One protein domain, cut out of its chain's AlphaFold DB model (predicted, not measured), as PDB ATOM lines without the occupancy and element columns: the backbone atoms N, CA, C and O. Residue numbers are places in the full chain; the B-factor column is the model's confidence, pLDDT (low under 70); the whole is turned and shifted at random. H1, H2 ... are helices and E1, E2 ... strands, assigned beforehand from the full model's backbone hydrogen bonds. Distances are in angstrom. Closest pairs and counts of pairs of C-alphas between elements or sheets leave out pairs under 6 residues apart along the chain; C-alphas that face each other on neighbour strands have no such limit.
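This is residues 12 to 73 of the 75 residues of an uncharacterized protein of Natrinema ejinorense (UniProt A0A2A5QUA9). Two short parallel strands, E1 and E2, lie side by side with H2 over one face; a loop leads away to H1, where residues 32 to 37 stick out, and a tail ends in H4, far from the strands. The printed part has 62 residues with four named helices and two strands, in the order E1, H1, H2, E2, H3, H4, under half of the residues in them; the class is mixed. It is loose and flat, with a radius of gyration of the C-alphas of 13.8 A and spans of 45 by 32 by 16 A.

E1, residues 15 to 18, and E2, residues 56 to 59, are parallel at 25 degrees; N 16 and O 56, 2.8 A apart, are within hydrogen-bond range. With H1, residues 32 to 35, and H2, residues 46 to 53, between them, they form a strand-helix-strand unit, parallel strands joined through helices, with a right-handed crossover. The closest C-alphas of H2 and E2, Ala 50 and Val 57, are 7.0 A apart. H3, residues 60 to 63, is apart from H4, residues 70 to 73. Every O i to N i+4 pair of H2 is within range; H1, H3 and H4 are too short for one.

E1 begins at C-alpha 15, (9.635, 4.753, -42.635); H2 is 10.6 A long; H4 ends at C-alpha 73, (23.566, -4.074, -20.729).

The C-alphas farthest apart, Glu 41 and Ala 73, are 45.2 A apart. The printed part has no cut; the E1 to H1 link is long. Residues 29 to 44 have pLDDT under 70.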
ATOM      1  N   ARG A  12       5.311  14.567 -43.651       92.56
ATOM      2  CA  ARG A  12       5.278  13.246 -43.007       92.56
ATOM      3  C   ARG A  12       6.591  12.507 -43.196       92.56
ATOM      4  O   ARG A  12       7.295  12.736 -44.175       92.56
ATOM      5  N   LEU A  13       6.867  11.600 -42.271       93.69
ATOM      6  CA  LEU A  13       7.923  10.609 -42.401       93.69
ATOM      7  C   LEU A  13       7.272   9.264 -42.720       93.69
ATOM      8  O   LEU A  13       6.429   8.792 -41.958       93.69
ATOM      9  N   LEU A  14       7.676   8.667 -43.836       95.56
ATOM     10  CA  LEU A  14       7.300   7.311 -44.215       95.56
ATOM     11  C   LEU A  14       8.548   6.456 -44.045       95.56
ATOM     12  O   LEU A  14       9.508   6.604 -44.798       95.56
ATOM     13  N   LEU A  15       8.541   5.641 -42.994       94.75
ATOM     14  CA  LEU A  15       9.635   4.753 -42.635       94.75
ATOM     15  C   LEU A  15       9.124   3.316 -42.663       94.75
ATOM     16  O   LEU A  15       8.173   2.981 -41.954       94.75
ATOM     17  N   LEU A  16       9.779   2.487 -43.463       93.94
ATOM     18  CA  LEU A  16       9.623   1.044 -43.470       93.94
ATOM     19  C   LEU A  16      10.798   0.423 -42.707       93.94
ATOM     20  O   LEU A  16      11.956   0.722 -42.990       93.94
ATOM     21  N   ILE A  17      10.500  -0.450 -41.746       93.31
ATOM     22  CA  ILE A  17      11.513  -1.282 -41.091       93.31
ATOM     23  C   ILE A  17      11.572  -2.602 -41.855       93.31
ATOM     24  O   ILE A  17      10.573  -3.319 -41.928       93.31
ATOM     25  N   ASN A  18      12.731  -2.903 -42.430       92.25
ATOM     26  CA  ASN A  18      13.007  -4.170 -43.081       92.25
ATOM     27  C   ASN A  18      13.524  -5.173 -42.042       92.25
ATOM     28  O   ASN A  18      14.648  -5.053 -41.552       92.25
ATOM     29  N   HIS A  19      12.687  -6.152 -41.706       92.06
ATOM     30  CA  HIS A  19      13.046  -7.279 -40.851       92.06
ATOM     31  C   HIS A  19      13.870  -8.288 -41.664       92.06
ATOM     32  O   HIS A  19      13.344  -9.279 -42.160       92.06
ATOM     33  N   ASP A  20      15.162  -8.016 -41.843       91.69
ATOM     34  CA  ASP A  20      16.093  -8.804 -42.668       91.69
ATOM     35  C   ASP A  20      17.176  -9.538 -41.863       91.69
ATOM     36  O   ASP A  20      18.093 -10.150 -42.425       91.69
ATOM     37  N   ASP A  21      17.071  -9.519 -40.535       93.44
ATOM     38  CA  ASP A  21      18.043 -10.139 -39.646       93.44
ATOM     39  C   ASP A  21      17.539 -11.452 -39.046       93.44
ATOM     40  O   ASP A  21      17.129 -11.494 -37.894       93.44
ATOM     41  N   ALA A  22      17.669 -12.555 -39.789       91.62
ATOM     42  CA  ALA A  22      17.324 -13.900 -39.306       91.62
ATOM     43  C   ALA A  22      18.206 -14.418 -38.147       91.62
ATOM     44  O   ALA A  22      17.982 -15.521 -37.648       91.62
ATOM     45  N   LYS A  23      19.289 -13.711 -37.786       92.25
ATOM     46  CA  LYS A  23      20.225 -14.153 -36.739       92.25
ATOM     47  C   LYS A  23      19.849 -13.580 -35.383       92.25
ATOM     48  O   LYS A  23      19.957 -14.287 -34.383       92.25
ATOM     49  N   ARG A  24      19.493 -12.295 -35.351       93.94
ATOM     50  CA  ARG A  24      19.082 -11.583 -34.133       93.94
ATOM     51  C   ARG A  24      17.560 -11.552 -33.990       93.94
ATOM     52  O   ARG A  24      17.061 -11.522 -32.872       93.94
ATOM     53  N   GLU A  25      16.821 -11.606 -35.088       89.69
ATOM     54  CA  GLU A  25      15.359 -11.533 -35.125       89.69
ATOM     55  C   GLU A  25      14.800 -12.497 -36.193       89.69
ATOM     56  O   GLU A  25      15.484 -13.426 -36.628       89.69
ATOM     57  N   TYR A  26      13.537 -12.341 -36.574       84.88
ATOM     58  CA  TYR A  26      12.894 -13.081 -37.641       84.88
ATOM     59  C   TYR A  26      13.092 -12.320 -38.952       84.88
ATOM     60  O   TYR A  26      12.742 -11.153 -39.070       84.88
ATOM     61  N   ALA A  27      13.627 -12.985 -39.978       84.75
ATOM     62  CA  ALA A  27      13.619 -12.391 -41.308       84.75
ATOM     63  C   ALA A  27      12.240 -12.589 -41.938       84.75
ATOM     64  O   ALA A  27      11.874 -13.720 -42.266       84.75
ATOM     65  N   TYR A  28      11.488 -11.503 -42.107       77.81
ATOM     66  CA  TYR A  28      10.225 -11.531 -42.829       77.81
ATOM     67  C   TYR A  28      10.455 -11.183 -44.291       77.81
ATOM     68  O   TYR A  28      10.630 -10.024 -44.660       77.81
ATOM     69  N   SER A  29      10.412 -12.202 -45.137       68.50
ATOM     70  CA  SER A  29      10.280 -12.035 -46.577       68.50
ATOM     71  C   SER A  29       8.838 -12.276 -47.000       68.50
ATOM     72  O   SER A  29       8.048 -12.892 -46.282       68.50
ATOM     73  N   MET A  30       8.501 -11.819 -48.204       67.31
ATOM     74  CA  MET A  30       7.304 -12.264 -48.914       67.31
ATOM     75  C   MET A  30       7.544 -13.696 -49.413       67.31
ATOM     76  O   MET A  30       7.710 -13.944 -50.600       67.31
ATOM     77  N   ASP A  31       7.715 -14.605 -48.461       64.25
ATOM     78  CA  ASP A  31       7.902 -16.030 -48.665       64.25
ATOM     79  C   ASP A  31       6.597 -16.736 -48.285       64.25
ATOM     80  O   ASP A  31       5.916 -16.349 -47.329       64.25
ATOM     81  N   GLU A  32       6.260 -17.756 -49.069       53.56
ATOM     82  CA  GLU A  32       5.071 -18.590 -48.922       53.56
ATOM     83  C   GLU A  32       4.921 -19.165 -47.501       53.56
ATOM     84  O   GLU A  32       3.804 -19.241 -46.986       53.56
ATOM     85  N   ASP A  33       6.027 -19.483 -46.826       59.28
ATOM     86  CA  ASP A  33       6.055 -20.016 -45.462       59.28
ATOM     87  C   ASP A  33       5.557 -19.003 -44.413       59.28
ATOM     88  O   ASP A  33       5.075 -19.399 -43.347       59.28
ATOM     89  N   LEU A  34       5.653 -17.697 -44.691       59.72
ATOM     90  CA  LEU A  34       5.253 -16.624 -43.773       59.72
ATOM     91  C   LEU A  34       3.877 -16.041 -44.092       59.72
ATOM     92  O   LEU A  34       3.119 -15.725 -43.172       59.72
ATOM     93  N   THR A  35       3.552 -15.874 -45.374       62.38
ATOM     94  CA  THR A  35       2.285 -15.268 -45.812       62.38
ATOM     95  C   THR A  35       1.185 -16.308 -46.031       62.38
ATOM     96  O   THR A  35       0.005 -15.964 -45.993       62.38
ATOM     97  N   GLY A  36       1.549 -17.579 -46.241       62.50
ATOM     98  CA  GLY A  36       0.634 -18.614 -46.728       62.50
ATOM     99  C   GLY A  36       0.189 -18.389 -48.179       62.50
ATOM    100  O   GLY A  36      -0.726 -19.068 -48.647       62.50
ATOM    101  N   GLU A  37       0.807 -17.433 -48.875       63.94
ATOM    102  CA  GLU A  37       0.517 -17.053 -50.254       63.94
ATOM    103  C   GLU A  37       1.777 -17.263 -51.092       63.94
ATOM    104  O   GLU A  37       2.809 -16.648 -50.826       63.94
ATOM    105  N   THR A  38       1.694 -18.121 -52.113       68.88
ATOM    106  CA  THR A  38       2.762 -18.255 -53.105       68.88
ATOM    107  C   THR A  38       2.871 -16.924 -53.858       68.88
ATOM    108  O   THR A  38       1.893 -16.535 -54.504       68.88
ATOM    109  N   PRO A  39       4.013 -16.215 -53.805       65.81
ATOM    110  CA  PRO A  39       4.184 -14.991 -54.572       65.81
ATOM    111  C   PRO A  39       4.014 -15.306 -56.061       65.81
ATOM    112  O   PRO A  39       4.713 -16.164 -56.605       65.81
ATOM    113  N   ASP A  40       3.068 -14.645 -56.719       67.06
ATOM    114  CA  ASP A  40       2.938 -14.689 -58.174       67.06
ATOM    115  C   ASP A  40       3.710 -13.527 -58.824       67.06
ATOM    116  O   ASP A  40       4.298 -12.690 -58.141       67.06
ATOM    117  N   GLU A  41       3.722 -13.448 -60.155       62.22
ATOM    118  CA  GLU A  41       4.455 -12.397 -60.883       62.22
ATOM    119  C   GLU A  41       3.983 -10.962 -60.560       62.22
ATOM    120  O   GLU A  41       4.673 -10.001 -60.901       62.22
ATOM    121  N   SER A  42       2.823 -10.796 -59.913       59.56
ATOM    122  CA  SER A  42       2.298  -9.505 -59.455       59.56
ATOM    123  C   SER A  42       2.651  -9.179 -57.999       59.56
ATOM    124  O   SER A  42       2.406  -8.062 -57.541       59.56
ATOM    125  N   SER A  43       3.251 -10.126 -57.275       62.41
ATOM    126  CA  SER A  43       3.666  -9.954 -55.886       62.41
ATOM    127  C   SER A  43       4.974  -9.170 -55.828       62.41
ATOM    128  O   SER A  43       6.055  -9.705 -56.065       62.41
ATOM    129  N   GLN A  44       4.872  -7.881 -55.516       68.94
ATOM    130  CA  GLN A  44       6.031  -7.021 -55.297       68.94
ATOM    131  C   GLN A  44       6.477  -7.084 -53.829       68.94
ATOM    132  O   GLN A  44       5.653  -6.846 -52.938       68.94
ATOM    133  N   PRO A  45       7.767  -7.345 -53.551       79.75
ATOM    134  CA  PRO A  45       8.344  -7.133 -52.231       79.75
ATOM    135  C   PRO A  45       8.051  -5.719 -51.721       79.75
ATOM    136  O   PRO A  45       8.164  -4.734 -52.448       79.75
ATOM    137  N   PHE A  46       7.725  -5.593 -50.436       80.44
ATOM    138  CA  PHE A  46       7.392  -4.297 -49.828       80.44
ATOM    139  C   PHE A  46       8.542  -3.275 -49.913       80.44
ATOM    140  O   PHE A  46       8.301  -2.070 -49.862       80.44
ATOM    141  N   ILE A  47       9.783  -3.764 -50.030       86.56
ATOM    142  CA  ILE A  47      10.992  -2.952 -50.202       86.56
ATOM    143  C   ILE A  47      10.980  -2.261 -51.567       86.56
ATOM    144  O   ILE A  47      11.216  -1.060 -51.624       86.56
ATOM    145  N   ASP A  48      10.611  -2.972 -52.634       88.06
ATOM    146  CA  ASP A  48      10.552  -2.414 -53.988       88.06
ATOM    147  C   ASP A  48       9.514  -1.283 -54.051       88.06
ATOM    148  O   ASP A  48       9.786  -0.199 -54.563       88.06
ATOM    149  N   VAL A  49       8.350  -1.481 -53.417       89.12
ATOM    150  CA  VAL A  49       7.320  -0.434 -53.290       89.12
ATOM    151  C   VAL A  49       7.848   0.776 -52.514       89.12
ATOM    152  O   VAL A  49       7.575   1.919 -52.885       89.12
ATOM    153  N   ALA A  50       8.602   0.553 -51.436       91.25
ATOM    154  CA  ALA A  50       9.190   1.634 -50.653       91.25
ATOM    155  C   ALA A  50      10.218   2.436 -51.463       91.25
ATOM    156  O   ALA A  50      10.203   3.665 -51.398       91.25
ATOM    157  N   GLU A  51      11.055   1.771 -52.262       89.94
ATOM    158  CA  GLU A  51      11.997   2.429 -53.170       89.94
ATOM    159  C   GLU A  51      11.270   3.241 -54.250       89.94
ATOM    160  O   GLU A  51      11.574   4.421 -54.438       89.94
ATOM    161  N   GLU A  52      10.263   2.658 -54.908       92.50
ATOM    162  CA  GLU A  52       9.462   3.334 -55.937       92.50
ATOM    163  C   GLU A  52       8.750   4.584 -55.401       92.50
ATOM    164  O   GLU A  52       8.657   5.606 -56.087       92.50
ATOM    165  N   LYS A  53       8.255   4.518 -54.162       92.38
ATOM    166  CA  LYS A  53       7.553   5.624 -53.497       92.38
ATOM    167  C   LYS A  53       8.497   6.603 -52.791       92.38
ATOM    168  O   LYS A  53       8.046   7.636 -52.298       92.38
ATOM    169  N   GLY A  54       9.797   6.308 -52.731       93.19
ATOM    170  CA  GLY A  54      10.788   7.131 -52.036       93.19
ATOM    171  C   GLY A  54      10.615   7.155 -50.513       93.19
ATOM    172  O   GLY A  54      10.949   8.150 -49.866       93.19
ATOM    173  N   TRP A  55      10.063   6.090 -49.931       95.25
ATOM    174  CA  TRP A  55       9.993   5.923 -48.483       95.25
ATOM    175  C   TRP A  55      11.378   5.596 -47.924       95.25
ATOM    176  O   TRP A  55      12.212   4.978 -48.581       95.25
ATOM    177  N   VAL A  56      11.629   6.002 -46.681       96.06
ATOM    178  CA  VAL A  56      12.863   5.623 -45.991       96.06
ATOM    179  C   VAL A  56      12.754   4.153 -45.605       96.06
ATOM    180  O   VAL A  56      11.746   3.744 -45.031       96.06
ATOM    181  N   VAL A  57      13.796   3.375 -45.876       94.88
ATOM    182  CA  VAL A  57      13.903   1.980 -45.441       94.88
ATOM    183  C   VAL A  57      15.047   1.872 -44.439       94.88
ATOM    184  O   VAL A  57      16.133   2.382 -44.700       94.88
ATOM    185  N   ALA A  58      14.793   1.240 -43.295       95.56
ATOM    186  CA  ALA A  58      15.813   0.904 -42.303       95.56
ATOM    187  C   ALA A  58      15.985  -0.617 -42.236       95.56
ATOM    188  O   ALA A  58      15.016  -1.328 -41.966       95.56
ATOM    189  N   SER A  59      17.204  -1.105 -42.465       94.31
ATOM    190  CA  SER A  59      17.582  -2.515 -42.319       94.31
ATOM    191  C   SER A  59      17.879  -2.825 -40.856       94.31
ATOM    192  O   SER A  59      18.759  -2.212 -40.248       94.31
ATOM    193  N   MET A  60      17.185  -3.804 -40.272       95.38
ATOM    194  CA  MET A  60      17.523  -4.261 -38.921       95.38
ATOM    195  C   MET A  60      18.921  -4.873 -38.874       95.38
ATOM    196  O   MET A  60      19.643  -4.714 -37.890       95.38
ATOM    197  N   LYS A  61      19.320  -5.567 -39.938       95.12
ATOM    198  CA  LYS A  61      20.618  -6.218 -40.027       95.12
ATOM    199  C   LYS A  61      21.771  -5.222 -40.112       95.12
ATOM    200  O   LYS A  61      22.749  -5.379 -39.380       95.12
ATOM    201  N   ASP A  62      21.663  -4.237 -40.996       96.75
ATOM    202  CA  ASP A  62      22.791  -3.382 -41.365       96.75
ATOM    203  C   ASP A  62      22.800  -2.042 -40.610       96.75
ATOM    204  O   ASP A  62      23.879  -1.527 -40.310       96.75
ATOM    205  N   ASP A  63      21.632  -1.502 -40.234       97.44
ATOM    206  CA  ASP A  63      21.546  -0.176 -39.603       97.44
ATOM    207  C   ASP A  63      21.454  -0.230 -38.073       97.44
ATOM    208  O   ASP A  63      21.762   0.757 -37.398       97.44
ATOM    209  N   TRP A  64      21.000  -1.347 -37.493       96.38
ATOM    210  CA  TRP A  64      20.798  -1.442 -36.045       96.38
ATOM    211  C   TRP A  64      21.975  -2.117 -35.359       96.38
ATOM    212  O   TRP A  64      22.303  -3.278 -35.605       96.38
ATOM    213  N   GLU A  65      22.567  -1.400 -34.407       95.50
ATOM    214  CA  GLU A  65      23.614  -1.941 -33.542       95.50
ATOM    215  C   GLU A  65      23.059  -3.000 -32.575       95.50
ATOM    216  O   GLU A  65      23.709  -4.016 -32.334       95.50
ATOM    217  N   TYR A  66      21.833  -2.793 -32.086       94.81
ATOM    218  CA  TYR A  66      21.156  -3.655 -31.120       94.81
ATOM    219  C   TYR A  66      19.692  -3.848 -31.491       94.81
ATOM    220  O   TYR A  66      19.012  -2.869 -31.805       94.81
ATOM    221  N   VAL A  67      19.199  -5.085 -31.400       93.94
ATOM    222  CA  VAL A  67      17.777  -5.394 -31.634       93.94
ATOM    223  C   VAL A  67      17.007  -5.384 -30.317       93.94
ATOM    224  O   VAL A  67      15.925  -4.803 -30.233       93.94
ATOM    225  N   TYR A  68      17.587  -5.960 -29.261       93.75
ATOM    226  CA  TYR A  68      16.963  -6.024 -27.943       93.75
ATOM    227  C   TYR A  68      17.695  -5.186 -26.885       93.75
ATOM    228  O   TYR A  68      18.917  -5.041 -26.920       93.75
ATOM    229  N   PRO A  69      16.973  -4.677 -25.867       92.44
ATOM    230  CA  PRO A  69      17.561  -3.810 -24.844       92.44
ATOM    231  C   PRO A  69      18.618  -4.498 -23.965       92.44
ATOM    232  O   PRO A  69      19.491  -3.817 -23.434       92.44
ATOM    233  N   PHE A  70      18.572  -5.824 -23.797       92.56
ATOM    234  CA  PHE A  70      19.545  -6.536 -22.958       92.56
ATOM    235  C   PHE A  70      20.940  -6.624 -23.594       92.56
ATOM    236  O   PHE A  70      21.916  -6.709 -22.863       92.56
ATOM    237  N   GLU A  71      21.059  -6.511 -24.922       90.19
ATOM    238  CA  GLU A  71      22.356  -6.515 -25.619       90.19
ATOM    239  C   GLU A  71      23.214  -5.282 -25.271       90.19
ATOM    240  O   GLU A  71      24.440  -5.316 -25.366       90.19
ATOM    241  N   GLN A  72      22.577  -4.186 -24.843       82.50
ATOM    242  CA  GLN A  72      23.264  -2.970 -24.400       82.50
ATOM    243  C   GLN A  72      23.799  -3.078 -22.969       82.50
ATOM    244  O   GLN A  72      24.744  -2.375 -22.621       82.50
ATOM    245  N   ALA A  73      23.191  -3.924 -22.133       73.88
ATOM    246  CA  ALA A  73      23.566  -4.074 -20.729       73.88
ATOM    247  C   ALA A  73      24.853  -4.899 -20.533       73.88
ATOM    248  O   ALA A  73      25.446  -4.837 -19.460       73.88
TER     249      ALA A  73